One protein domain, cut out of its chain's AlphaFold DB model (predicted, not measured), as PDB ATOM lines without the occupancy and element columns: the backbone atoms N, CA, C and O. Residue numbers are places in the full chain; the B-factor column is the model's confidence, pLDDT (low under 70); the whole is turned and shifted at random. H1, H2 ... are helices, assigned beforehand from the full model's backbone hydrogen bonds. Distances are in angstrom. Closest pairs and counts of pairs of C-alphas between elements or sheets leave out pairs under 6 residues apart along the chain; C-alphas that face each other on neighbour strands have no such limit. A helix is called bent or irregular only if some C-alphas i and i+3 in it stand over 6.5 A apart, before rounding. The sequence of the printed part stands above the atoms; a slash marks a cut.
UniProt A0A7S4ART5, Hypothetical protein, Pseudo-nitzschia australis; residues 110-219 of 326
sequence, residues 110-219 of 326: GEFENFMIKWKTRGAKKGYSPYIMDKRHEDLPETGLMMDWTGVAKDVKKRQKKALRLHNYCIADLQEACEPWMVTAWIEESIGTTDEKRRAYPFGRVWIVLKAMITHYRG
ATOM      1  N   GLY A 110     116.979 167.433 108.428       69.50
ATOM      2  CA  GLY A 110     118.194 166.638 108.204       69.50
ATOM      3  C   GLY A 110     119.456 167.230 108.840       69.50
ATOM      4  O   GLY A 110     120.396 166.498 109.140       69.50
ATOM      5  N   GLU A 111     119.469 168.536 109.109       82.00
ATOM      6  CA  GLU A 111     120.618 169.228 109.698       82.00
ATOM      7  C   GLU A 111     120.574 169.278 111.231       82.00
ATOM      8  O   GLU A 111     121.568 169.639 111.870       82.00
ATOM      9  N   PHE A 112     119.445 168.896 111.836       84.38
ATOM     10  CA  PHE A 112     119.199 169.070 113.266       84.38
ATOM     11  C   PHE A 112     120.219 168.343 114.151       84.38
ATOM     12  O   PHE A 112     120.712 168.921 115.118       84.38
ATOM     13  N   GLU A 113     120.596 167.106 113.817       83.31
ATOM     14  CA  GLU A 113     121.588 166.350 114.600       83.31
ATOM     15  C   GLU A 113     122.967 167.010 114.573       83.31
ATOM     16  O   GLU A 113     123.619 167.174 115.606       83.31
ATOM     17  N   ASN A 114     123.384 167.466 113.393       82.75
ATOM     18  CA  ASN A 114     124.654 168.160 113.217       82.75
ATOM     19  C   ASN A 114     124.665 169.499 113.959       82.75
ATOM     20  O   ASN A 114     125.683 169.868 114.552       82.75
ATOM     21  N   PHE A 115     123.540 170.217 113.955       91.81
ATOM     22  CA  PHE A 115     123.359 171.408 114.774       91.81
ATOM     23  C   PHE A 115     123.482 171.078 116.266       91.81
ATOM     24  O   PHE A 115     124.297 171.692 116.953       91.81
ATOM     25  N   MET A 116     122.745 170.078 116.755       90.19
ATOM     26  CA  MET A 116     122.729 169.681 118.164       90.19
ATOM     27  C   MET A 116     124.114 169.287 118.680       90.19
ATOM     28  O   MET A 116     124.497 169.694 119.778       90.19
ATOM     29  N   ILE A 117     124.889 168.536 117.892       88.44
ATOM     30  CA  ILE A 117     126.271 168.167 118.230       88.44
ATOM     31  C   ILE A 117     127.134 169.426 118.364       88.44
ATOM     32  O   ILE A 117     127.755 169.645 119.404       88.44
ATOM     33  N   LYS A 118     127.125 170.303 117.352       91.25
ATOM     34  CA  LYS A 118     127.930 171.535 117.361       91.25
ATOM     35  C   LYS A 118     127.511 172.495 118.478       91.25
ATOM     36  O   LYS A 118     128.373 173.147 119.074       91.25
ATOM     37  N   TRP A 119     126.216 172.577 118.782       93.00
ATOM     38  CA  TRP A 119     125.689 173.404 119.864       93.00
ATOM     39  C   TRP A 119     126.152 172.901 121.231       93.00
ATOM     40  O   TRP A 119     126.651 173.687 122.035       93.00
ATOM     41  N   LYS A 120     126.113 171.581 121.463       90.44
ATOM     42  CA  LYS A 120     126.668 170.959 122.676       90.44
ATOM     43  C   LYS A 120     128.167 171.207 122.821       90.44
ATOM     44  O   LYS A 120     128.613 171.626 123.886       90.44
ATOM     45  N   THR A 121     128.945 171.035 121.750       90.56
ATOM     46  CA  THR A 121     130.389 171.331 121.761       90.56
ATOM     47  C   THR A 121     130.665 172.795 122.105       90.56
ATOM     48  O   THR A 121     131.583 173.100 122.865       90.56
ATOM     49  N   ARG A 122     129.859 173.726 121.584       90.44
ATOM     50  CA  ARG A 122     129.952 175.142 121.954       90.44
ATOM     51  C   ARG A 122     129.594 175.370 123.424       90.44
ATOM     52  O   ARG A 122     130.306 176.108 124.099       90.44
ATOM     53  N   GLY A 123     128.543 174.723 123.921       90.62
ATOM     54  CA  GLY A 123     128.145 174.794 125.325       90.62
ATOM     55  C   GLY A 123     129.207 174.283 126.288       90.62
ATOM     56  O   GLY A 123     129.356 174.848 127.370       90.62
ATOM     57  N   ALA A 124     129.993 173.279 125.890       90.12
ATOM     58  CA  ALA A 124     131.159 172.832 126.650       90.12
ATOM     59  C   ALA A 124     132.228 173.935 126.734       90.12
ATOM     60  O   ALA A 124     132.660 174.280 127.829       90.12
ATOM     61  N   LYS A 125     132.566 174.577 125.605       89.56
ATOM     62  CA  LYS A 125     133.532 175.694 125.563       89.56
ATOM     63  C   LYS A 125     133.081 176.918 126.366       89.56
ATOM     64  O   LYS A 125     133.906 177.602 126.958       89.56
ATOM     65  N   LYS A 126     131.776 177.203 126.380       87.81
ATOM     66  CA  LYS A 126     131.176 178.349 127.085       87.81
ATOM     67  C   LYS A 126     130.717 178.024 128.520       87.81
ATOM     68  O   LYS A 126     130.205 178.904 129.207       87.81
ATOM     69  N   GLY A 127     130.873 176.781 128.982       88.44
ATOM     70  CA  GLY A 127     130.578 176.368 130.359       88.44
ATOM     71  C   GLY A 127     129.094 176.198 130.724       88.44
ATOM     72  O   GLY A 127     128.785 176.097 131.909       88.44
ATOM     73  N   TYR A 128     128.170 176.149 129.755       90.81
ATOM     74  CA  TYR A 128     126.735 175.893 129.998       90.81
ATOM     75  C   TYR A 128     126.251 174.515 129.521       90.81
ATOM     76  O   TYR A 128     125.053 174.240 129.574       90.81
ATOM     77  N   SER A 129     127.155 173.622 129.101       89.88
ATOM     78  CA  SER A 129     126.811 172.254 128.673       89.88
ATOM     79  C   SER A 129     125.865 171.495 129.622       89.88
ATOM     80  O   SER A 129     124.956 170.846 129.104       89.88
ATOM     81  N   PRO A 130     125.997 171.578 130.966       88.94
ATOM     82  CA  PRO A 130     125.089 170.879 131.884       88.94
ATOM     83  C   PRO A 130     123.618 171.294 131.749       88.94
ATOM     84  O   PRO A 130     122.726 170.561 132.158       88.94
ATOM     85  N   TYR A 131     123.342 172.462 131.164       89.62
ATOM     86  CA  TYR A 131     121.986 172.981 130.985       89.62
ATOM     87  C   TYR A 131     121.375 172.609 129.626       89.62
ATOM     88  O   TYR A 131     120.200 172.890 129.399       89.62
ATOM     89  N   ILE A 132     122.130 171.958 128.728       89.69
ATOM     90  CA  ILE A 132     121.636 171.449 127.437       89.69
ATOM     91  C   ILE A 132     121.042 170.046 127.644       89.69
ATOM     92  O   ILE A 132     121.580 169.037 127.182       89.69
ATOM     93  N   MET A 133     119.937 169.981 128.385       84.62
ATOM     94  CA  MET A 133     119.244 168.736 128.731       84.62
ATOM     95  C   MET A 133     117.731 168.879 128.572       84.62
ATOM     96  O   MET A 133     117.187 169.980 128.635       84.62
ATOM     97  N   ASP A 134     117.038 167.758 128.379       81.12
ATOM     98  CA  ASP A 134     115.573 167.680 128.262       81.12
ATOM     99  C   ASP A 134     114.852 167.688 129.628       81.12
ATOM    100  O   ASP A 134     113.622 167.604 129.701       81.12
ATOM    101  N   LYS A 135     115.614 167.825 130.720       85.88
ATOM    102  CA  LYS A 135     115.147 167.913 132.108       85.88
ATOM    103  C   LYS A 135     115.761 169.124 132.814       85.88
ATOM    104  O   LYS A 135     116.831 169.601 132.440       85.88
ATOM    105  N   ARG A 136     115.086 169.610 133.865       86.94
ATOM    106  CA  ARG A 136     115.588 170.697 134.723       86.94
ATOM    107  C   ARG A 136     116.860 170.238 135.445       86.94
ATOM    108  O   ARG A 136     116.861 169.171 136.050       86.94
ATOM    109  N   HIS A 137     117.910 171.056 135.403       89.94
ATOM    110  CA  HIS A 137     119.140 170.826 136.167       89.94
ATOM    111  C   HIS A 137     118.870 170.919 137.679       89.94
ATOM    112  O   HIS A 137     118.062 171.741 138.107       89.94
ATOM    113  N   GLU A 138     119.559 170.121 138.492       89.12
ATOM    114  CA  GLU A 138     119.350 170.054 139.949       89.12
ATOM    115  C   GLU A 138     119.611 171.388 140.667       89.12
ATOM    116  O   GLU A 138     118.814 171.822 141.492       89.12
ATOM    117  N   ASP A 139     120.685 172.086 140.289       89.06
ATOM    118  CA  ASP A 139     121.027 173.400 140.842       89.06
ATOM    119  C   ASP A 139     120.146 174.548 140.304       89.06
ATOM    120  O   ASP A 139     120.358 175.698 140.693       89.06
ATOM    121  N   LEU A 140     119.191 174.299 139.395       87.62
ATOM    122  CA  LEU A 140     118.271 175.354 138.962       87.62
ATOM    123  C   LEU A 140     117.147 175.538 139.993       87.62
ATOM    124  O   LEU A 140     116.493 174.561 140.366       87.62
ATOM    125  N   PRO A 141     116.882 176.781 140.431       83.00
ATOM    126  CA  PRO A 141     115.804 177.058 141.371       83.00
ATOM    127  C   PRO A 141     114.433 176.741 140.754       83.00
ATOM    128  O   PRO A 141     114.260 176.711 139.538       83.00
ATOM    129  N   GLU A 142     113.411 176.530 141.577       78.50
ATOM    130  CA  GLU A 142     112.059 176.281 141.052       78.50
ATOM    131  C   GLU A 142     111.462 177.500 140.349       78.50
ATOM    132  O   GLU A 142     110.675 177.361 139.412       78.50
ATOM    133  N   THR A 143     111.905 178.684 140.764       76.12
ATOM    134  CA  THR A 143     111.604 179.971 140.154       76.12
ATOM    135  C   THR A 143     112.916 180.671 139.790       76.12
ATOM    136  O   THR A 143     113.880 180.700 140.544       76.12
ATOM    137  N   GLY A 144     112.970 181.188 138.579       70.38
ATOM    138  CA  GLY A 144     114.022 181.991 137.959       70.38
ATOM    139  C   GLY A 144     113.868 183.509 138.114       70.38
ATOM    140  O   GLY A 144     114.690 184.243 137.568       70.38
ATOM    141  N   LEU A 145     112.882 184.002 138.874       67.56
ATOM    142  CA  LEU A 145     113.021 185.309 139.530       67.56
ATOM    143  C   LEU A 145     113.986 185.185 140.712       67.56
ATOM    144  O   LEU A 145     114.247 184.087 141.202       67.56
ATOM    145  N   MET A 146     114.514 186.319 141.183       59.12
ATOM    146  CA  MET A 146     115.204 186.359 142.473       59.12
ATOM    147  C   MET A 146     114.248 185.792 143.523       59.12
ATOM    148  O   MET A 146     113.281 186.455 143.890       59.12
ATOM    149  N   MET A 147     114.498 184.556 143.960       62.75
ATOM    150  CA  MET A 147     113.822 183.993 145.117       62.75
ATOM    151  C   MET A 147     113.930 184.982 146.276       62.75
ATOM    152  O   MET A 147     114.904 185.741 146.367       62.75
ATOM    153  N   ASP A 148     112.966 184.942 147.192       62.72
ATOM    154  CA  ASP A 148     113.264 185.419 148.528       62.72
ATOM    155  C   ASP A 148     114.375 184.513 149.078       62.72
ATOM    156  O   ASP A 148     114.168 183.359 149.437       62.72
ATOM    157  N   TRP A 149     115.611 185.004 148.998       72.88
ATOM    158  CA  TRP A 149     116.794 184.255 149.404       72.88
ATOM    159  C   TRP A 149     116.932 184.202 150.928       72.88
ATOM    160  O   TRP A 149     117.956 183.718 151.421       72.88
ATOM    161  N   THR A 150     115.975 184.765 151.670       70.94
ATOM    162  CA  THR A 150     115.934 184.653 153.123       70.94
ATOM    163  C   THR A 150     115.762 183.181 153.510       70.94
ATOM    164  O   THR A 150     114.988 182.432 152.925       70.94
ATOM    165  N   GLY A 151     116.597 182.710 154.437       73.38
ATOM    166  CA  GLY A 151     116.604 181.308 154.872       73.38
ATOM    167  C   GLY A 151     117.335 180.317 153.953       73.38
ATOM    168  O   GLY A 151     117.600 179.196 154.382       73.38
ATOM    169  N   VAL A 152     117.743 180.702 152.736       80.19
ATOM    170  CA  VAL A 152     118.545 179.825 151.863       80.19
ATOM    171  C   VAL A 152     120.019 179.883 152.268       80.19
ATOM    172  O   VAL A 152     120.622 180.957 152.329       80.19
ATOM    173  N   ALA A 153     120.629 178.716 152.489       85.62
ATOM    174  CA  ALA A 153     122.053 178.609 152.802       85.62
ATOM    175  C   ALA A 153     122.927 179.313 151.744       85.62
ATOM    176  O   ALA A 153     122.682 179.216 150.537       85.62
ATOM    177  N   LYS A 154     123.985 180.003 152.194       86.75
ATOM    178  CA  LYS A 154     124.860 180.836 151.345       86.75
ATOM    179  C   LYS A 154     125.419 180.073 150.136       86.75
ATOM    180  O   LYS A 154     125.429 180.610 149.026       86.75
ATOM    181  N   ASP A 155     125.818 178.820 150.328       86.69
ATOM    182  CA  ASP A 155     126.400 177.993 149.264       86.69
ATOM    183  C   ASP A 155     125.363 177.533 148.238       86.69
ATOM    184  O   ASP A 155     125.630 177.540 147.034       86.69
ATOM    185  N   VAL A 156     124.146 177.216 148.687       85.94
ATOM    186  CA  VAL A 156     123.012 176.889 147.805       85.94
ATOM    187  C   VAL A 156     122.642 178.110 146.965       85.94
ATOM    188  O   VAL A 156     122.543 178.018 145.741       85.94
ATOM    189  N   LYS A 157     122.562 179.287 147.595       86.56
ATOM    190  CA  LYS A 157     122.320 180.565 146.915       86.56
ATOM    191  C   LYS A 157     123.375 180.857 145.846       86.56
ATOM    192  O   LYS A 157     123.032 181.285 144.744       86.56
ATOM    193  N   LYS A 158     124.661 180.626 146.137       88.88
ATOM    194  CA  LYS A 158     125.757 180.827 145.172       88.88
ATOM    195  C   LYS A 158     125.623 179.889 143.966       88.88
ATOM    196  O   LYS A 158     125.751 180.354 142.831       88.88
ATOM    197  N   ARG A 159     125.324 178.604 144.197       90.25
ATOM    198  CA  ARG A 159     125.104 177.610 143.130       90.25
ATOM    199  C   ARG A 159     123.902 177.955 142.256       90.25
ATOM    200  O   ARG A 159     124.061 178.064 141.043       90.25
ATOM    201  N   GLN A 160     122.753 178.251 142.859       89.38
ATOM    202  CA  GLN A 160     121.527 178.585 142.129       89.38
ATOM    203  C   GLN A 160     121.665 179.869 141.300       89.38
ATOM    204  O   GLN A 160     121.247 179.903 140.144       89.38
ATOM    205  N   LYS A 161     122.329 180.909 141.828       88.25
ATOM    206  CA  LYS A 161     122.634 182.127 141.052       88.25
ATOM    207  C   LYS A 161     123.532 181.844 139.848       88.25
ATOM    208  O   LYS A 161     123.280 182.358 138.758       88.25
ATOM    209  N   LYS A 162     124.581 181.030 140.030       90.25
ATOM    210  CA  LYS A 162     125.473 180.623 138.933       90.25
ATOM    211  C   LYS A 162     124.704 179.822 137.877       90.25
ATOM    212  O   LYS A 162     124.865 180.105 136.690       90.25
ATOM    213  N   ALA A 163     123.859 178.889 138.308       90.44
ATOM    214  CA  ALA A 163     123.048 178.059 137.427       90.44
ATOM    215  C   ALA A 163     122.045 178.879 136.611       90.44
ATOM    216  O   ALA A 163     121.985 178.727 135.394       90.44
ATOM    217  N   LEU A 164     121.334 179.813 137.250       90.25
ATOM    218  CA  LEU A 164     120.388 180.698 136.571       90.25
ATOM    219  C   LEU A 164     121.078 181.552 135.496       90.25
ATOM    220  O   LEU A 164     120.581 181.675 134.379       90.25
ATOM    221  N   ARG A 165     122.264 182.094 135.803       90.44
ATOM    222  CA  ARG A 165     123.061 182.867 134.838       90.44
ATOM    223  C   ARG A 165     123.459 182.027 133.620       90.44
ATOM    224  O   ARG A 165     123.302 182.484 132.493       90.44
ATOM    225  N   LEU A 166     123.966 180.812 133.834       92.81
ATOM    226  CA  LEU A 166     124.392 179.919 132.746       92.81
ATOM    227  C   LEU A 166     123.210 179.409 131.914       92.81
ATOM    228  O   LEU A 166     123.314 179.323 130.693       92.81
ATOM    229  N   HIS A 167     122.073 179.139 132.551       92.56
ATOM    230  CA  HIS A 167     120.823 178.826 131.867       92.56
ATOM    231  C   HIS A 167     120.378 179.968 130.942       92.56
ATOM    232  O   HIS A 167     120.064 179.723 129.779       92.56
ATOM    233  N   ASN A 168     120.398 181.217 131.416       90.38
ATOM    234  CA  ASN A 168     120.002 182.365 130.594       90.38
ATOM    235  C   ASN A 168     120.955 182.567 129.406       90.38
ATOM    236  O   ASN A 168     120.497 182.847 128.302       90.38
ATOM    237  N   TYR A 169     122.261 182.343 129.599       91.94
ATOM    238  CA  TYR A 169     123.214 182.330 128.485       91.94
ATOM    239  C   TYR A 169     122.942 181.213 127.478       91.94
ATOM    240  O   TYR A 169     123.103 181.432 126.282       91.94
ATOM    241  N   CYS A 170     122.513 180.036 127.936       93.06
ATOM    242  CA  CYS A 170     122.140 178.933 127.056       93.06
ATOM    243  C   CYS A 170     120.943 179.306 126.161       93.06
ATOM    244  O   CYS A 170     120.992 179.061 124.958       93.06
ATOM    245  N   ILE A 171     119.907 179.957 126.710       92.25
ATOM    246  CA  ILE A 171     118.766 180.439 125.907       92.25
ATOM    247  C   ILE A 171     119.200 181.509 124.909       92.25
ATOM    248  O   ILE A 171     118.831 181.428 123.741       92.25
ATOM    249  N   ALA A 172     119.992 182.488 125.347       91.12
ATOM    250  CA  ALA A 172     120.473 183.545 124.463       91.12
ATOM    251  C   ALA A 172     121.314 182.976 123.306       91.12
ATOM    252  O   ALA A 172     121.089 183.324 122.150       91.12
ATOM    253  N   ASP A 173     122.224 182.037 123.586       92.56
ATOM    254  CA  ASP A 173     123.018 181.376 122.542       92.56
ATOM    255  C   ASP A 173     122.142 180.544 121.593       92.56
ATOM    256  O   ASP A 173     122.409 180.519 120.394       92.56
ATOM    257  N   LEU A 174     121.079 179.905 122.097       91.88
ATOM    258  CA  LEU A 174     120.109 179.197 121.260       91.88
ATOM    259  C   LEU A 174     119.364 180.151 120.316       91.88
ATOM    260  O   LEU A 174     119.217 179.843 119.138       91.88
ATOM    261  N   GLN A 175     118.927 181.311 120.815       90.81
ATOM    262  CA  GLN A 175     118.280 182.347 120.001       90.81
ATOM    263  C   GLN A 175     119.206 182.880 118.908       90.81
ATOM    264  O   GLN A 175     118.762 183.082 117.784       90.81
ATOM    265  N   GLU A 176     120.493 183.071 119.206       90.38
ATOM    266  CA  GLU A 176     121.481 183.507 118.213       90.38
ATOM    267  C   GLU A 176     121.822 182.426 117.179       90.38
ATOM    268  O   GLU A 176     122.238 182.743 116.061       90.38
ATOM    269  N   ALA A 177     121.713 181.152 117.559       89.88
ATOM    270  CA  ALA A 177     122.100 180.021 116.724       89.88
ATOM    271  C   ALA A 177     120.963 179.487 115.833       89.88
ATOM    272  O   ALA A 177     121.201 178.583 115.029       89.88
ATOM    273  N   CYS A 178     119.751 180.029 115.948       88.69
ATOM    274  CA  CYS A 178     118.577 179.641 115.167       88.69
ATOM    275  C   CYS A 178     117.965 180.848 114.442       88.69
ATOM    276  O   CYS A 178     118.217 181.997 114.795       88.69
ATOM    277  N   GLU A 179     117.114 180.589 113.448       83.88
ATOM    278  CA  GLU A 179     116.230 181.632 112.918       83.88
ATOM    279  C   GLU A 179     115.343 182.207 114.039       83.88
ATOM    280  O   GLU A 179     114.772 181.433 114.822       83.88
ATOM    281  N   PRO A 180     115.145 183.539 114.100       76.81
ATOM    282  CA  PRO A 180     114.393 184.175 115.177       76.81
ATOM    283  C   PRO A 180     112.991 183.592 115.370       76.81
ATOM    284  O   PRO A 180     112.562 183.369 116.496       76.81
ATOM    285  N   TRP A 181     112.274 183.284 114.293       77.12
ATOM    286  CA  TRP A 181     110.903 182.774 114.374       77.12
ATOM    287  C   TRP A 181     110.812 181.306 114.823       77.12
ATOM    288  O   TRP A 181     109.757 180.896 115.298       77.12
ATOM    289  N   MET A 182     111.892 180.520 114.719       77.69
ATOM    290  CA  MET A 182     111.869 179.086 115.041       77.69
ATOM    291  C   MET A 182     111.772 178.834 116.541       77.69
ATOM    292  O   MET A 182     110.940 178.056 116.993       77.69
ATOM    293  N   VAL A 183     112.634 179.485 117.321       84.94
ATOM    294  CA  VAL A 183     112.737 179.222 118.763       84.94
ATOM    295  C   VAL A 183     111.938 180.206 119.604       84.94
ATOM    296  O   VAL A 183     111.580 179.869 120.728       84.94
ATOM    297  N   THR A 184     111.604 181.387 119.073       85.69
ATOM    298  CA  THR A 184     110.894 182.426 119.837       85.69
ATOM    299  C   THR A 184     109.532 181.950 120.324       85.69
ATOM    300  O   THR A 184     109.245 182.100 121.506       85.69
ATOM    301  N   ALA A 185     108.743 181.279 119.478       83.50
ATOM    302  CA  ALA A 185     107.439 180.751 119.885       83.50
ATOM    303  C   ALA A 185     107.553 179.724 121.030       83.50
ATOM    304  O   ALA A 185     106.802 179.788 122.000       83.50
ATOM    305  N   TRP A 186     108.531 178.811 120.969       87.31
ATOM    306  CA  TRP A 186     108.761 177.832 122.041       87.31
ATOM    307  C   TRP A 186     109.323 178.464 123.311       87.31
ATOM    308  O   TRP A 186     109.002 178.022 124.414       87.31
ATOM    309  N   ILE A 187     110.156 179.496 123.177       88.94
ATOM    310  CA  ILE A 187     110.651 180.271 124.314       88.94
ATOM    311  C   ILE A 187     109.472 180.960 124.996       88.94
ATOM    312  O   ILE A 187     109.289 180.758 126.194       88.94
ATOM    313  N   GLU A 188     108.628 181.670 124.250       86.31
ATOM    314  CA  GLU A 188     107.423 182.325 124.766       86.31
ATOM    315  C   GLU A 188     106.467 181.337 125.445       86.31
ATOM    316  O   GLU A 188     106.005 181.579 126.562       86.31
ATOM    317  N   GLU A 189     106.229 180.178 124.832       82.94
ATOM    318  CA  GLU A 189     105.402 179.121 125.414       82.94
ATOM    319  C   GLU A 189     106.016 178.560 126.709       82.94
ATOM    320  O   GLU A 189     105.307 178.306 127.687       82.94
ATOM    321  N   SER A 190     107.347 178.433 126.765       84.75
ATOM    322  CA  SER A 190     108.062 177.929 127.945       84.75
ATOM    323  C   SER A 190     108.025 178.873 129.153       84.75
ATOM    324  O   SER A 190     108.195 178.415 130.290       84.75
ATOM    325  N   ILE A 191     107.779 180.169 128.930       82.56
ATOM    326  CA  ILE A 191     107.572 181.173 129.985       82.56
ATOM    327  C   ILE A 191     106.216 180.931 130.681       82.56
ATOM    328  O   ILE A 191     106.089 181.110 131.894       82.56
ATOM    329  N   GLY A 192     105.215 180.441 129.942       66.81
ATOM    330  CA  GLY A 192     103.850 180.220 130.414       66.81
ATOM    331  C   GLY A 192     102.960 181.469 130.338       66.81
ATOM    332  O   GLY A 192     103.422 182.601 130.205       66.81
ATOM    333  N   THR A 193     101.642 181.262 130.403       63.00
ATOM    334  CA  THR A 193     100.634 182.299 130.102       63.00
ATOM    335  C   THR A 193     100.060 183.023 131.319       63.00
ATOM    336  O   THR A 193      99.463 184.081 131.153       63.00
ATOM    337  N   THR A 194     100.239 182.496 132.534       67.06
ATOM    338  CA  THR A 194      99.787 183.149 133.773       67.06
ATOM    339  C   THR A 194     100.908 183.958 134.415       67.06
ATOM    340  O   THR A 194     102.078 183.587 134.313       67.06
ATOM    341  N   ASP A 195     100.559 185.030 135.128       63.72
ATOM    342  CA  ASP A 195     101.534 185.915 135.781       63.72
ATOM    343  C   ASP A 195     102.480 185.170 136.728       63.72
ATOM    344  O   ASP A 195     103.678 185.435 136.734       63.72
ATOM    345  N   GLU A 196     101.987 184.181 137.472       62.38
ATOM    346  CA  GLU A 196     102.811 183.329 138.342       62.38
ATOM    347  C   GLU A 196     103.841 182.499 137.558       62.38
ATOM    348  O   GLU A 196     104.983 182.338 137.989       62.38
ATOM    349  N   LYS A 197     103.475 182.007 136.367       63.00
ATOM    350  CA  LYS A 197     104.374 181.226 135.502       63.00
ATOM    351  C   LYS A 197     105.389 182.122 134.794       63.00
ATOM    352  O   LYS A 197     106.570 181.769 134.777       63.00
ATOM    353  N   ARG A 198     104.953 183.299 134.320       60.16
ATOM    354  CA  ARG A 198     105.819 184.337 133.735       60.16
ATOM    355  C   ARG A 198     106.874 184.818 134.722       60.16
ATOM    356  O   ARG A 198     108.046 184.914 134.374       60.16
ATOM    357  N   ARG A 199     106.466 185.039 135.975       60.41
ATOM    358  CA  ARG A 199     107.359 185.369 137.094       60.41
ATOM    359  C   ARG A 199     108.386 184.274 137.357       60.41
ATOM    360  O   ARG A 199     109.511 184.573 137.733       60.41
ATOM    361  N   ALA A 200     108.047 183.006 137.140       68.81
ATOM    362  CA  ALA A 200     109.004 181.942 137.369       68.81
ATOM    363  C   ALA A 200     110.155 181.977 136.357       68.81
ATOM    364  O   ALA A 200     111.271 181.798 136.775       68.81
ATOM    365  N   TYR A 201     109.982 182.205 135.059       81.06
ATOM    366  CA  TYR A 201     111.124 182.128 134.128       81.06
ATOM    367  C   TYR A 201     110.960 183.120 132.976       81.06
ATOM    368  O   TYR A 201     110.521 182.716 131.903       81.06
ATOM    369  N   PRO A 202     111.313 184.404 133.162       74.56
ATOM    370  CA  PRO A 202     110.995 185.453 132.190       74.56
ATOM    371  C   PRO A 202     111.744 185.312 130.859       74.56
ATOM    372  O   PRO A 202     111.289 185.827 129.847       74.56
ATOM    373  N   PHE A 203     112.870 184.594 130.846       82.94
ATOM    374  CA  PHE A 203     113.671 184.346 129.643       82.94
ATOM    375  C   PHE A 203     113.368 182.992 128.987       82.94
ATOM    376  O   PHE A 203     114.031 182.623 128.030       82.94
ATOM    377  N   GLY A 204     112.383 182.242 129.490       86.00
ATOM    378  CA  GLY A 204     112.059 180.890 129.032       86.00
ATOM    379  C   GLY A 204     112.788 179.801 129.811       86.00
ATOM    380  O   GLY A 204     113.507 180.074 130.769       86.00
ATOM    381  N   ARG A 205     112.559 178.540 129.436       89.19
ATOM    382  CA  ARG A 205     113.106 177.353 130.115       89.19
ATOM    383  C   ARG A 205     113.772 176.440 129.096       89.19
ATOM    384  O   ARG A 205     113.064 175.782 128.331       89.19
ATOM    385  N   VAL A 206     115.109 176.353 129.114       90.94
ATOM    386  CA  VAL A 206     115.889 175.598 128.106       90.94
ATOM    387  C   VAL A 206     115.355 174.185 127.924       90.94
ATOM    388  O   VAL A 206     115.166 173.758 126.796       90.94
ATOM    389  N   TRP A 207     115.064 173.461 129.005       89.88
ATOM    390  CA  TRP A 207     114.636 172.062 128.915       89.88
ATOM    391  C   TRP A 207     113.255 171.887 128.271       89.88
ATOM    392  O   TRP A 207     113.006 170.869 127.633       89.88
ATOM    393  N   ILE A 208     112.361 172.876 128.393       89.25
ATOM    394  CA  ILE A 208     111.062 172.858 127.704       89.25
ATOM    395  C   ILE A 208     111.265 173.155 126.221       89.25
ATOM    396  O   ILE A 208     110.761 172.413 125.381       89.25
ATOM    397  N   VAL A 209     112.046 174.192 125.908       90.38
ATOM    398  CA  VAL A 209     112.373 174.565 124.525       90.38
ATOM    399  C   VAL A 209     113.076 173.407 123.824       90.38
ATOM    400  O   VAL A 209     112.680 173.011 122.734       90.38
ATOM    401  N   LEU A 210     114.060 172.791 124.476       89.56
ATOM    402  CA  LEU A 210     114.805 171.666 123.935       89.56
ATOM    403  C   LEU A 210     113.910 170.451 123.713       89.56
ATOM    404  O   LEU A 210     114.013 169.795 122.680       89.56
ATOM    405  N   LYS A 211     112.997 170.166 124.647       85.81
ATOM    406  CA  LYS A 211     112.004 169.106 124.472       85.81
ATOM    407  C   LYS A 211     111.088 169.387 123.280       85.81
ATOM    408  O   LYS A 211     110.827 168.463 122.512       85.81
ATOM    409  N   ALA A 212     110.648 170.631 123.090       85.12
ATOM    410  CA  ALA A 212     109.853 171.035 121.932       85.12
ATOM    411  C   ALA A 212     110.653 170.886 120.626       85.12
ATOM    412  O   ALA A 212     110.173 170.245 119.696       85.12
ATOM    413  N   MET A 213     111.905 171.354 120.590       85.38
ATOM    414  CA  MET A 213     112.805 171.222 119.437       85.38
ATOM    415  C   MET A 213     113.080 169.763 119.077       85.38
ATOM    416  O   MET A 213     112.989 169.393 117.912       85.38
ATOM    417  N   ILE A 214     113.388 168.914 120.061       83.25
ATOM    418  CA  ILE A 214     113.563 167.471 119.863       83.25
ATOM    419  C   ILE A 214     112.265 166.863 119.322       83.25
ATOM    420  O   ILE A 214     112.290 166.160 118.317       83.25
ATOM    421  N   THR A 215     111.121 167.172 119.928       79.19
ATOM    422  CA  THR A 215     109.815 166.673 119.463       79.19
ATOM    423  C   THR A 215     109.505 167.128 118.034       79.19
ATOM    424  O   THR A 215     108.932 166.367 117.264       79.19
ATOM    425  N   HIS A 216     109.911 168.334 117.649       78.75
ATOM    426  CA  HIS A 216     109.644 168.890 116.327       78.75
ATOM    427  C   HIS A 216     110.621 168.370 115.254       78.75
ATOM    428  O   HIS A 216     110.199 167.838 114.226       78.75
ATOM    429  N   TYR A 217     111.931 168.485 115.493       75.81
ATOM    430  CA  TYR A 217     112.977 168.199 114.505       75.81
ATOM    431  C   TYR A 217     113.508 166.773 114.538       75.81
ATOM    432  O   TYR A 217     113.848 166.239 113.487       75.81
ATOM    433  N   ARG A 218     113.546 166.103 115.691       69.00
ATOM    434  CA  ARG A 218     113.659 164.638 115.659       69.00
ATOM    435  C   ARG A 218     112.290 164.075 115.318       69.00
ATOM    436  O   ARG A 218     112.140 163.371 114.315       69.00
ATOM    437  N   GLY A 219     111.273 164.463 116.087       61.34
ATOM    438  CA  GLY A 219     110.016 163.722 116.129       61.34
ATOM    439  C   GLY A 219     110.257 162.240 116.416       61.34
ATOM    440  O   GLY A 219     111.385 161.789 116.607       61.34
TER     441      GLY A 219
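This is residues 110 to 219 of the 326 residues of the protein "Hypothetical protein" of Pseudo-nitzschia australis (UniProt A0A7S4ART5). A loose bundle of three helices, H1, H2 and H5, is built round the later part of the long helix H2, with H3 packed steeply across H5 and the small H4 beyond the end of H3. A long loop, residues 126 to 153, leads from H1 to the far end of H2, where residues 150 to 155 stick out. The 110 printed residues hold five named helices, H1 to H5 in order, and no named strand: all helix. The whole is compact, with a radius of gyration of the C-alphas of 14.4 A and spans of 49 by 33 by 21 A.

H1, residues 110 to 125, is close but not clearly touching H2, residues 154 to 177: C-alphas 123 and 170, the closest, are 7.5 A apart. H1 is likewise close but not clearly touching H5, residues 206 to 218, opposite ways at a shallow tilt of 28 degrees, closest at C-alphas 112 and 217, 6.4 A. H2 only just touches H5, with 3 pairs of C-alphas within 8 A, the closest Ile 171 and Val 206 at 6.0 A. H3, residues 180 to 191, touches H5 at a steep tilt of 50 degrees, closest at C-alphas 186 and 209, 5.5 A. H4, residues 195 to 200, and H3 touch only at the corner, and only just, with 3 pairs within 8 A; C-alphas 191 and 198 are closest, 5.2 A apart. Every O i to N i+4 pair is within hydrogen-bond range in H2, H4 and H5, but 11 of 12 in H1 and 6 of 8 in H3.

H1 begins at C-alpha 110 (118.194, 166.638, 108.204) and is 24.9 A long; it is irregular, with C-alphas 110 and 113 7.2 A apart. H2 measures 34.7 A. H3, 16.6 A long, is only just irregular, with C-alphas 182 and 185 6.8 A apart. H4 measures 8.6 A. H5, 16.7 A long, ends at C-alpha 218 (113.659, 164.638, 115.659).

The C-alphas of Gly 110 and Gly 151, the two farthest apart, are 48.9 A apart. The printed part has no cut; the link from H1 to H2 is long. Mean pLDDT of the printed part is 83.1; residues 110, 145 to 148, 192 to 200 and 218 to 219 are under 70.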